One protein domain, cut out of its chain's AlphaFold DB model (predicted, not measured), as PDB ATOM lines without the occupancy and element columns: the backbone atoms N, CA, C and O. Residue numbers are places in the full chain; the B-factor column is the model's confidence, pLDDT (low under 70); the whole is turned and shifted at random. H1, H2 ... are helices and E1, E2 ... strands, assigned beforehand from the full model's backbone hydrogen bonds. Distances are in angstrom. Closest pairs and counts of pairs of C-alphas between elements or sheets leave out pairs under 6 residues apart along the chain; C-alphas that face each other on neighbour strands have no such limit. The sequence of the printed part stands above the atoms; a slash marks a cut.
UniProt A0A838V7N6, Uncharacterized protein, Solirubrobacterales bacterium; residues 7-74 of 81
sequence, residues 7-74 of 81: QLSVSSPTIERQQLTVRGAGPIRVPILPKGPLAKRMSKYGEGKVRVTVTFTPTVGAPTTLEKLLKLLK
ATOM      1  N   GLN A   7     -25.296  -7.532  60.378       88.75
ATOM      2  CA  GLN A   7     -25.425  -7.314  58.944       88.75
ATOM      3  C   GLN A   7     -24.402  -6.293  58.464       88.75
ATOM      4  O   GLN A   7     -24.207  -5.247  59.077       88.75
ATOM      5  N   LEU A   8     -23.766  -6.590  57.339       88.75
ATOM      6  CA  LEU A   8     -22.856  -5.691  56.651       88.75
ATOM      7  C   LEU A   8     -23.485  -5.281  55.322       88.75
ATOM      8  O   LEU A   8     -23.819  -6.135  54.505       88.75
ATOM      9  N   SER A   9     -23.613  -3.981  55.094       89.00
ATOM     10  CA  SER A   9     -24.063  -3.406  53.832       89.00
ATOM     11  C   SER A   9     -22.939  -2.579  53.227       89.00
ATOM     12  O   SER A   9     -22.362  -1.719  53.892       89.00
ATOM     13  N   VAL A  10     -22.612  -2.842  51.966       88.81
ATOM     14  CA  VAL A  10     -21.620  -2.083  51.203       88.81
ATOM     15  C   VAL A  10     -22.300  -1.494  49.985       88.81
ATOM     16  O   VAL A  10     -22.931  -2.202  49.199       88.81
ATOM     17  N   SER A  11     -22.185  -0.180  49.820       88.56
ATOM     18  CA  SER A  11     -22.847   0.521  48.727       88.56
ATOM     19  C   SER A  11     -22.015   1.671  48.175       88.56
ATOM     20  O   SER A  11     -21.211   2.294  48.864       88.56
ATOM     21  N   SER A  12     -22.200   1.928  46.885       88.69
ATOM     22  CA  SER A  12     -21.709   3.103  46.172       88.69
ATOM     23  C   SER A  12     -22.557   3.268  44.909       88.69
ATOM     24  O   SER A  12     -23.014   2.259  44.363       88.69
ATOM     25  N   PRO A  13     -22.744   4.485  44.372       88.25
ATOM     26  CA  PRO A  13     -23.432   4.679  43.092       88.25
ATOM     27  C   PRO A  13     -22.815   3.878  41.935       88.25
ATOM     28  O   PRO A  13     -23.501   3.520  40.979       88.25
ATOM     29  N   THR A  14     -21.518   3.574  42.029       88.00
ATOM     30  CA  THR A  14     -20.733   2.930  40.965       88.00
ATOM     31  C   THR A  14     -20.376   1.468  41.242       88.00
ATOM     32  O   THR A  14     -19.617   0.874  40.478       88.00
ATOM     33  N   ILE A  15     -20.948   0.857  42.286       88.25
ATOM     34  CA  ILE A  15     -20.864  -0.593  42.536       88.25
ATOM     35  C   ILE A  15     -22.259  -1.169  42.762       88.25
ATOM     36  O   ILE A  15     -23.209  -0.446  43.077       88.25
ATOM     37  N   GLU A  16     -22.404  -2.474  42.610       86.19
ATOM     38  CA  GLU A  16     -23.602  -3.161  43.077       86.19
ATOM     39  C   GLU A  16     -23.665  -3.159  44.601       86.19
ATOM     40  O   GLU A  16     -22.663  -3.385  45.281       86.19
ATOM     41  N   ARG A  17     -24.856  -2.886  45.142       87.88
ATOM     42  CA  ARG A  17     -25.080  -2.948  46.584       87.88
ATOM     43  C   ARG A  17     -24.908  -4.398  47.030       87.88
ATOM     44  O   ARG A  17     -25.541  -5.283  46.468       87.88
ATOM     45  N   GLN A  18     -24.093  -4.606  48.053       87.50
ATOM     46  CA  GLN A  18     -23.870  -5.910  48.663       87.50
ATOM     47  C   GLN A  18     -24.413  -5.907  50.082       87.50
ATOM     48  O   GLN A  18     -24.174  -4.960  50.831       87.50
ATOM     49  N   GLN A  19     -25.108  -6.975  50.452       87.50
ATOM     50  CA  GLN A  19     -25.575  -7.205  51.811       87.50
ATOM     51  C   GLN A  19     -25.115  -8.592  52.250       87.50
ATOM     52  O   GLN A  19     -25.348  -9.582  51.563       87.50
ATOM     53  N   LEU A  20     -24.418  -8.652  53.380       86.19
ATOM     54  CA  LEU A  20     -23.800  -9.862  53.903       86.19
ATOM     55  C   LEU A  20     -24.239 -10.072  55.347       86.19
ATOM     56  O   LEU A  20     -24.234  -9.145  56.157       86.19
ATOM     57  N   THR A  21     -24.582 -11.315  55.674       86.25
ATOM     58  CA  THR A  21     -24.812 -11.722  57.062       86.25
ATOM     59  C   THR A  21     -23.483 -12.129  57.683       86.25
ATOM     60  O   THR A  21     -22.799 -13.025  57.191       86.25
ATOM     61  N   VAL A  22     -23.124 -11.465  58.773       86.38
ATOM     62  CA  VAL A  22     -21.896 -11.677  59.535       86.38
ATOM     63  C   VAL A  22     -22.207 -12.576  60.719       86.38
ATOM     64  O   VAL A  22     -23.005 -12.210  61.578       86.38
ATOM     65  N   ARG A  23     -21.583 -13.756  60.776       82.31
ATOM     66  CA  ARG A  23     -21.843 -14.748  61.837       82.31
ATOM     67  C   ARG A  23     -21.026 -14.529  63.112       82.31
ATOM     68  O   ARG A  23     -21.362 -15.099  64.139       82.31
ATOM     69  N   GLY A  24     -19.973 -13.718  63.062       77.25
ATOM     70  CA  GLY A  24     -19.089 -13.483  64.199       77.25
ATOM     71  C   GLY A  24     -17.990 -12.478  63.879       77.25
ATOM     72  O   GLY A  24     -17.911 -11.961  62.763       77.25
ATOM     73  N   ALA A  25     -17.151 -12.195  64.874       79.56
ATOM     74  CA  ALA A  25     -16.028 -11.283  64.724       79.56
ATOM     75  C   ALA A  25     -14.973 -11.846  63.760       79.56
ATOM     76  O   ALA A  25     -14.690 -13.043  63.762       79.56
ATOM     77  N   GLY A  26     -14.376 -10.975  62.946       79.56
ATOM     78  CA  GLY A  26     -13.321 -11.382  62.019       79.56
ATOM     79  C   GLY A  26     -13.177 -10.503  60.776       79.56
ATOM     80  O   GLY A  26     -13.855  -9.472  60.634       79.56
ATOM     81  N   PRO A  27     -12.241 -10.862  59.881       77.69
ATOM     82  CA  PRO A  27     -12.161 -10.295  58.545       77.69
ATOM     83  C   PRO A  27     -13.316 -10.812  57.678       77.69
ATOM     84  O   PRO A  27     -13.653 -11.993  57.703       77.69
ATOM     85  N   ILE A  28     -13.912  -9.922  56.885       81.19
ATOM     86  CA  ILE A  28     -14.942 -10.283  55.906       81.19
ATOM     87  C   ILE A  28     -14.502  -9.824  54.536       81.19
ATOM     88  O   ILE A  28     -14.073  -8.685  54.348       81.19
ATOM     89  N   ARG A  29     -14.652 -10.728  53.574       79.44
ATOM     90  CA  ARG A  29     -14.414 -10.461  52.166       79.44
ATOM     91  C   ARG A  29     -15.741 -10.075  51.531       79.44
ATOM     92  O   ARG A  29     -16.692 -10.848  51.570       79.44
ATOM     93  N   VAL A  30     -15.799  -8.872  50.970       79.44
ATOM     94  CA  VAL A  30     -16.981  -8.384  50.253       79.44
ATOM     95  C   VAL A  30     -16.657  -8.380  48.762       79.44
ATOM     96  O   VAL A  30     -15.682  -7.729  48.374       79.44
ATOM     97  N   PRO A  31     -17.434  -9.074  47.912       80.00
ATOM     98  CA  PRO A  31     -17.251  -8.981  46.472       80.00
ATOM     99  C   PRO A  31     -17.619  -7.568  46.008       80.00
ATOM    100  O   PRO A  31     -18.737  -7.112  46.217       80.00
ATOM    101  N   ILE A  32     -16.684  -6.848  45.386       82.44
ATOM    102  CA  ILE A  32     -16.972  -5.528  44.815       82.44
ATOM    103  C   ILE A  32     -17.229  -5.700  43.324       82.44
ATOM    104  O   ILE A  32     -16.300  -5.923  42.550       82.44
ATOM    105  N   LEU A  33     -18.495  -5.574  42.935       84.56
ATOM    106  CA  LEU A  33     -18.929  -5.627  41.543       84.56
ATOM    107  C   LEU A  33     -19.080  -4.192  41.013       84.56
ATOM    108  O   LEU A  33     -20.029  -3.498  41.391       84.56
ATOM    109  N   PRO A  34     -18.130  -3.690  40.204       86.88
ATOM    110  CA  PRO A  34     -18.219  -2.353  39.636       86.88
ATOM    111  C   PRO A  34     -19.341  -2.290  38.595       86.88
ATOM    112  O   PRO A  34     -19.522  -3.213  37.806       86.88
ATOM    113  N   LYS A  35     -20.049  -1.159  38.530       88.88
ATOM    114  CA  LYS A  35     -21.078  -0.891  37.517       88.88
ATOM    115  C   LYS A  35     -20.918   0.489  36.887       88.88
ATOM    116  O   LYS A  35     -20.230   1.371  37.409       88.88
ATOM    117  N   GLY A  36     -21.556   0.681  35.734       90.38
ATOM    118  CA  GLY A  36     -21.611   1.974  35.054       90.38
ATOM    119  C   GLY A  36     -20.218   2.546  34.723       90.38
ATOM    120  O   GLY A  36     -19.384   1.830  34.157       90.38
ATOM    121  N   PRO A  37     -19.934   3.824  35.048       88.94
ATOM    122  CA  PRO A  37     -18.661   4.470  34.716       88.94
ATOM    123  C   PRO A  37     -17.427   3.767  35.295       88.94
ATOM    124  O   PRO A  37     -16.388   3.721  34.638       88.94
ATOM    125  N   LEU A  38     -17.532   3.190  36.498       88.31
ATOM    126  CA  LEU A  38     -16.419   2.482  37.135       88.31
ATOM    127  C   LEU A  38     -16.091   1.182  36.399       88.31
ATOM    128  O   LEU A  38     -14.922   0.921  36.138       88.31
ATOM    129  N   ALA A  39     -17.109   0.418  35.992       87.81
ATOM    130  CA  ALA A  39     -16.920  -0.788  35.184       87.81
ATOM    131  C   ALA A  39     -16.245  -0.465  33.842       87.81
ATOM    132  O   ALA A  39     -15.271  -1.114  33.463       87.81
ATOM    133  N   LYS A  40     -16.696   0.598  33.157       89.25
ATOM    134  CA  LYS A  40     -16.061   1.083  31.919       89.25
ATOM    135  C   LYS A  40     -14.599   1.472  32.148       89.25
ATOM    136  O   LYS A  40     -13.732   1.086  31.367       89.25
ATOM    137  N   ARG A  41     -14.311   2.200  33.233       87.75
ATOM    138  CA  ARG A  41     -12.947   2.614  33.589       87.75
ATOM    139  C   ARG A  41     -12.050   1.413  33.884       87.75
ATOM    140  O   ARG A  41     -10.955   1.343  33.339       87.75
ATOM    141  N   MET A  42     -12.529   0.451  34.668       87.81
ATOM    142  CA  MET A  42     -11.790  -0.776  34.970       87.81
ATOM    143  C   MET A  42     -11.569  -1.645  33.730       87.81
ATOM    144  O   MET A  42     -10.514  -2.258  33.604       87.81
ATOM    145  N   SER A  43     -12.517  -1.674  32.788       87.12
ATOM    146  CA  SER A  43     -12.334  -2.371  31.511       87.12
ATOM    147  C   SER A  43     -11.238  -1.720  30.658       87.12
ATOM    148  O   SER A  43     -10.375  -2.426  30.141       87.12
ATOM    149  N   LYS A  44     -11.226  -0.380  30.580       90.06
ATOM    150  CA  LYS A  44     -10.281   0.396  29.760       90.06
ATOM    151  C   LYS A  44      -8.870   0.486  30.349       90.06
ATOM    152  O   LYS A  44      -7.903   0.400  29.605       90.06
ATOM    153  N   TYR A  45      -8.752   0.698  31.658       89.00
ATOM    154  CA  TYR A  45      -7.475   0.997  32.320       89.00
ATOM    155  C   TYR A  45      -6.999  -0.112  33.261       89.00
ATOM    156  O   TYR A  45      -5.910  -0.018  33.809       89.00
ATOM    157  N   GLY A  46      -7.816  -1.138  33.510       86.69
ATOM    158  CA  GLY A  46      -7.501  -2.180  34.491       86.69
ATOM    159  C   GLY A  46      -7.603  -1.719  35.949       86.69
ATOM    160  O   GLY A  46      -7.388  -2.523  36.851       86.69
ATOM    161  N   GLU A  47      -7.957  -0.459  36.204       88.62
ATOM    162  CA  GLU A  47      -8.061   0.104  37.547       88.62
ATOM    163  C   GLU A  47      -9.195   1.126  37.682       88.62
ATOM    164  O   GLU A  47      -9.664   1.726  36.711       88.62
ATOM    165  N   GLY A  48      -9.640   1.342  38.917       89.19
ATOM    166  CA  GLY A  48     -10.663   2.326  39.248       89.19
ATOM    167  C   GLY A  48     -10.567   2.767  40.702       89.19
ATOM    168  O   GLY A  48     -10.081   2.028  41.549       89.19
ATOM    169  N   LYS A  49     -11.021   3.981  41.009       89.75
ATOM    170  CA  LYS A  49     -11.185   4.447  42.393       89.75
ATOM    171  C   LYS A  49     -12.669   4.586  42.683       89.75
ATOM    172  O   LYS A  49     -13.397   5.125  41.851       89.75
ATOM    173  N   VAL A  50     -13.104   4.127  43.849       89.19
ATOM    174  CA  VAL A  50     -14.501   4.208  44.269       89.19
ATOM    175  C   VAL A  50     -14.614   4.528  45.747       89.19
ATOM    176  O   VAL A  50     -13.918   3.947  46.573       89.19
ATOM    177  N   ARG A  51     -15.492   5.473  46.084       91.00
ATOM    178  CA  ARG A  51     -15.881   5.741  47.469       91.00
ATOM    179  C   ARG A  51     -17.015   4.792  47.821       91.00
ATOM    180  O   ARG A  51     -18.046   4.806  47.147       91.00
ATOM    181  N   VAL A  52     -16.794   3.946  48.815       89.62
ATOM    182  CA  VAL A  52     -17.780   2.994  49.319       89.62
ATOM    183  C   VAL A  52     -18.229   3.407  50.706       89.62
ATOM    184  O   VAL A  52     -17.413   3.802  51.539       89.62
ATOM    185  N   THR A  53     -19.524   3.287  50.944       91.38
ATOM    186  CA  THR A  53     -20.131   3.421  52.260       91.38
ATOM    187  C   THR A  53     -20.381   2.016  52.782       91.38
ATOM    188  O   THR A  53     -21.077   1.218  52.148       91.38
ATOM    189  N   VAL A  54     -19.754   1.707  53.909       89.62
ATOM    190  CA  VAL A  54     -19.832   0.433  54.612       89.62
ATOM    191  C   VAL A  54     -20.609   0.670  55.894       89.62
ATOM    192  O   VAL A  54     -20.125   1.350  56.793       89.62
ATOM    193  N   THR A  55     -21.801   0.101  55.987       90.06
ATOM    194  CA  THR A  55     -22.623   0.147  57.194       90.06
ATOM    195  C   THR A  55     -22.635  -1.233  57.824       90.06
ATOM    196  O   THR A  55     -23.009  -2.213  57.184       90.06
ATOM    197  N   PHE A  56     -22.207  -1.314  59.076       88.38
ATOM    198  CA  PHE A  56     -22.277  -2.516  59.887       88.38
ATOM    199  C   PHE A  56     -23.329  -2.333  60.978       88.38
ATOM    200  O   PHE A  56     -23.215  -1.439  61.814       88.38
ATOM    201  N   THR A  57     -24.333  -3.198  60.975       89.25
ATOM    202  CA  THR A  57     -25.405  -3.244  61.967       89.25
ATOM    203  C   THR A  57     -25.212  -4.497  62.818       89.25
ATOM    204  O   THR A  57     -25.549  -5.588  62.352       89.25
ATOM    205  N   PRO A  58     -24.637  -4.395  64.028       87.19
ATOM    206  CA  PRO A  58     -24.492  -5.549  64.907       87.19
ATOM    207  C   PRO A  58     -25.863  -6.063  65.358       87.19
ATOM    208  O   PRO A  58     -26.837  -5.315  65.393       87.19
ATOM    209  N   THR A  59     -25.942  -7.338  65.743       86.69
ATOM    210  CA  THR A  59     -27.170  -7.904  66.334       86.69
ATOM    211  C   THR A  59     -27.556  -7.198  67.637       86.69
ATOM    212  O   THR A  59     -28.736  -7.071  67.947       86.69
ATOM    213  N   VAL A  60     -26.559  -6.728  68.393       82.44
ATOM    214  CA  VAL A  60     -26.732  -5.981  69.642       82.44
ATOM    215  C   VAL A  60     -25.869  -4.723  69.577       82.44
ATOM    216  O   VAL A  60     -24.661  -4.816  69.361       82.44
ATOM    217  N   GLY A  61     -26.484  -3.552  69.766       80.19
ATOM    218  CA  GLY A  61     -25.810  -2.249  69.754       80.19
ATOM    219  C   GLY A  61     -26.191  -1.358  68.568       80.19
ATOM    220  O   GLY A  61     -27.091  -1.669  67.790       80.19
ATOM    221  N   ALA A  62     -25.512  -0.215  68.455       85.69
ATOM    222  CA  ALA A  62     -25.791   0.777  67.420       85.69
ATOM    223  C   ALA A  62     -25.104   0.433  66.082       85.69
ATOM    224  O   ALA A  62     -23.970  -0.063  66.076       85.69
ATOM    225  N   PRO A  63     -25.747   0.727  64.936       87.44
ATOM    226  CA  PRO A  63     -25.108   0.603  63.637       87.44
ATOM    227  C   PRO A  63     -23.962   1.605  63.491       87.44
ATOM    228  O   PRO A  63     -24.036   2.746  63.943       87.44
ATOM    229  N   THR A  64     -22.903   1.181  62.814       88.69
ATOM    230  CA  THR A  64     -21.735   2.005  62.505       88.69
ATOM    231  C   THR A  64     -21.594   2.137  60.998       88.69
ATOM    232  O   THR A  64     -21.610   1.135  60.286       88.69
ATOM    233  N   THR A  65     -21.409   3.361  60.508       90.50
ATOM    234  CA  THR A  65     -21.166   3.630  59.087       90.50
ATOM    235  C   THR A  65     -19.774   4.205  58.894       90.50
ATOM    236  O   THR A  65     -19.349   5.101  59.618       90.50
ATOM    237  N   LEU A  66     -19.066   3.683  57.900       88.56
ATOM    238  CA  LEU A  66     -17.730   4.098  57.514       88.56
ATOM    239  C   LEU A  66     -17.708   4.367  56.019       88.56
ATOM    240  O   LEU A  66     -18.159   3.551  55.219       88.56
ATOM    241  N   GLU A  67     -17.118   5.485  55.631       90.38
ATOM    242  CA  GLU A  67     -16.838   5.763  54.231       90.38
ATOM    243  C   GLU A  67     -15.366   5.526  53.942       90.38
ATOM    244  O   GLU A  67     -14.487   5.970  54.682       90.38
ATOM    245  N   LYS A  68     -15.079   4.825  52.847       87.19
ATOM    246  CA  LYS A  68     -13.706   4.530  52.454       87.19
ATOM    247  C   LYS A  68     -13.521   4.676  50.958       87.19
ATOM    248  O   LYS A  68     -14.326   4.199  50.165       87.19
ATOM    249  N   LEU A  69     -12.430   5.323  50.566       88.25
ATOM    250  CA  LEU A  69     -11.990   5.341  49.178       88.25
ATOM    251  C   LEU A  69     -11.153   4.088  48.911       88.25
ATOM    252  O   LEU A  69     -10.137   3.862  49.568       88.25
ATOM    253  N   LEU A  70     -11.576   3.276  47.949       86.62
ATOM    254  CA  LEU A  70     -10.898   2.054  47.536       86.62
ATOM    255  C   LEU A  70     -10.356   2.213  46.120       86.62
ATOM    256  O   LEU A  70     -11.043   2.721  45.232       86.62
ATOM    257  N   LYS A  71      -9.127   1.742  45.901       88.00
ATOM    258  CA  LYS A  71      -8.583   1.517  44.562       88.00
ATOM    259  C   LYS A  71      -8.844   0.057  44.189       88.00
ATOM    260  O   LYS A  71      -8.373  -0.844  44.873       88.00
ATOM    261  N   LEU A  72      -9.614  -0.158  43.131       85.62
ATOM    262  CA  LEU A  72      -9.887  -1.460  42.534       85.62
ATOM    263  C   LEU A  72      -8.916  -1.712  41.385       85.62
ATOM    264  O   LEU A  72      -8.600  -0.798  40.621       85.62
ATOM    265  N   LEU A  73      -8.488  -2.960  41.248       83.62
ATOM    266  CA  LEU A  73      -7.572  -3.436  40.216       83.62
ATOM    267  C   LEU A  73      -8.170  -4.703  39.586       83.62
ATOM    268  O   LEU A  73      -8.694  -5.553  40.301       83.62
ATOM    269  N   LYS A  74      -8.100  -4.828  38.258       74.56
ATOM    270  CA  LYS A  74      -8.710  -5.921  37.475       74.56
ATOM    271  C   LYS A  74      -8.068  -7.293  37.743       74.56
ATOM    272  O   LYS A  74      -8.760  -8.296  37.647       74.56
TER     273      LYS A  74
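What this domain is: This is residues 7 to 74 of the 81 residues of an uncharacterized protein of Solirubrobacterales bacterium (UniProt A0A838V7N6). A strongly twisted, curled sheet of four strands makes a narrow rod: the long hairpin of E3 and E4 runs along most of its length, the short hairpin of E1 and E2 lies beside the far half of E3, and H1 packs over the sheet where E3 begins. The unnamed stretch of residues 23 to 35 runs back lengthwise from the end of E2 to H1. The printed part has 68 residues, with four named strands and one named helix in the order E1, E2, H1, E3, E4; the sheet's order is E2, E1, E3, E4, antiparallel throughout, and the class is mixed, helices and strands. The whole is only just loose, close to compact, with a radius of gyration of the C-alphas of 13.2 A and spans of 43 by 18 by 15 A.

How they stand to each other: In the sheet, E3, residues 47 to 58, is the antiparallel neighbour of E4, residues 64 to 73, at 154 degrees between their directions; N 56 and O 64 are 2.8 A apart and N 48 and O 72 2.9 A, within hydrogen-bond range. E3 bends by 52 degrees at residue 51 and E4 by 53 degrees at residue 69, and these two C-alphas face each other at 4.3 A. E1, residues 7 to 11, is the antiparallel neighbour of E3 at 152 degrees between their directions, with N 9 and O 55 2.8 A apart, within hydrogen-bond range. E2, residues 18 to 22, is antiparallel to E1 at 160 degrees, with N 20 and O 8 2.8 A apart. E2 and E4 are the edge strands and are apart. From edge to edge the strands' lines turn by 60 degrees. H1, residues 36 to 45, is on the sheet at a height over the sheet of 6.7 A, measured over just 6 of the sheet's C-alphas. It lies over E3 and runs slantwise to the strands, at 43 degrees to E3 on the local plane; the closest C-alphas of H1 and E3 are those of Met 42 and Gly 48, 5.4 A apart. In H1 every O i to N i+4 pair is within hydrogen-bond range.

Where its parts are: E3 is 32.4 A from first to last C-alpha, beginning at C-alpha 47 (-8.061, 0.104, 37.547), and E4 is 27.0 A, ending at C-alpha 73 (-7.572, -3.436, 40.216). E1 measures 13.1 A from C-alpha 7 (-25.425, -7.314, 58.944), E2 12.5 A, and H1 14.4 A.

The domain as a whole: The two C-alphas farthest apart are those of Lys 44 and Val 60, at 43.6 A. The printed part has no cut. The link from E2 to H1, 13 residues, is long. The mean pLDDT of the printed part is 86.5, and no printed residue is under 70.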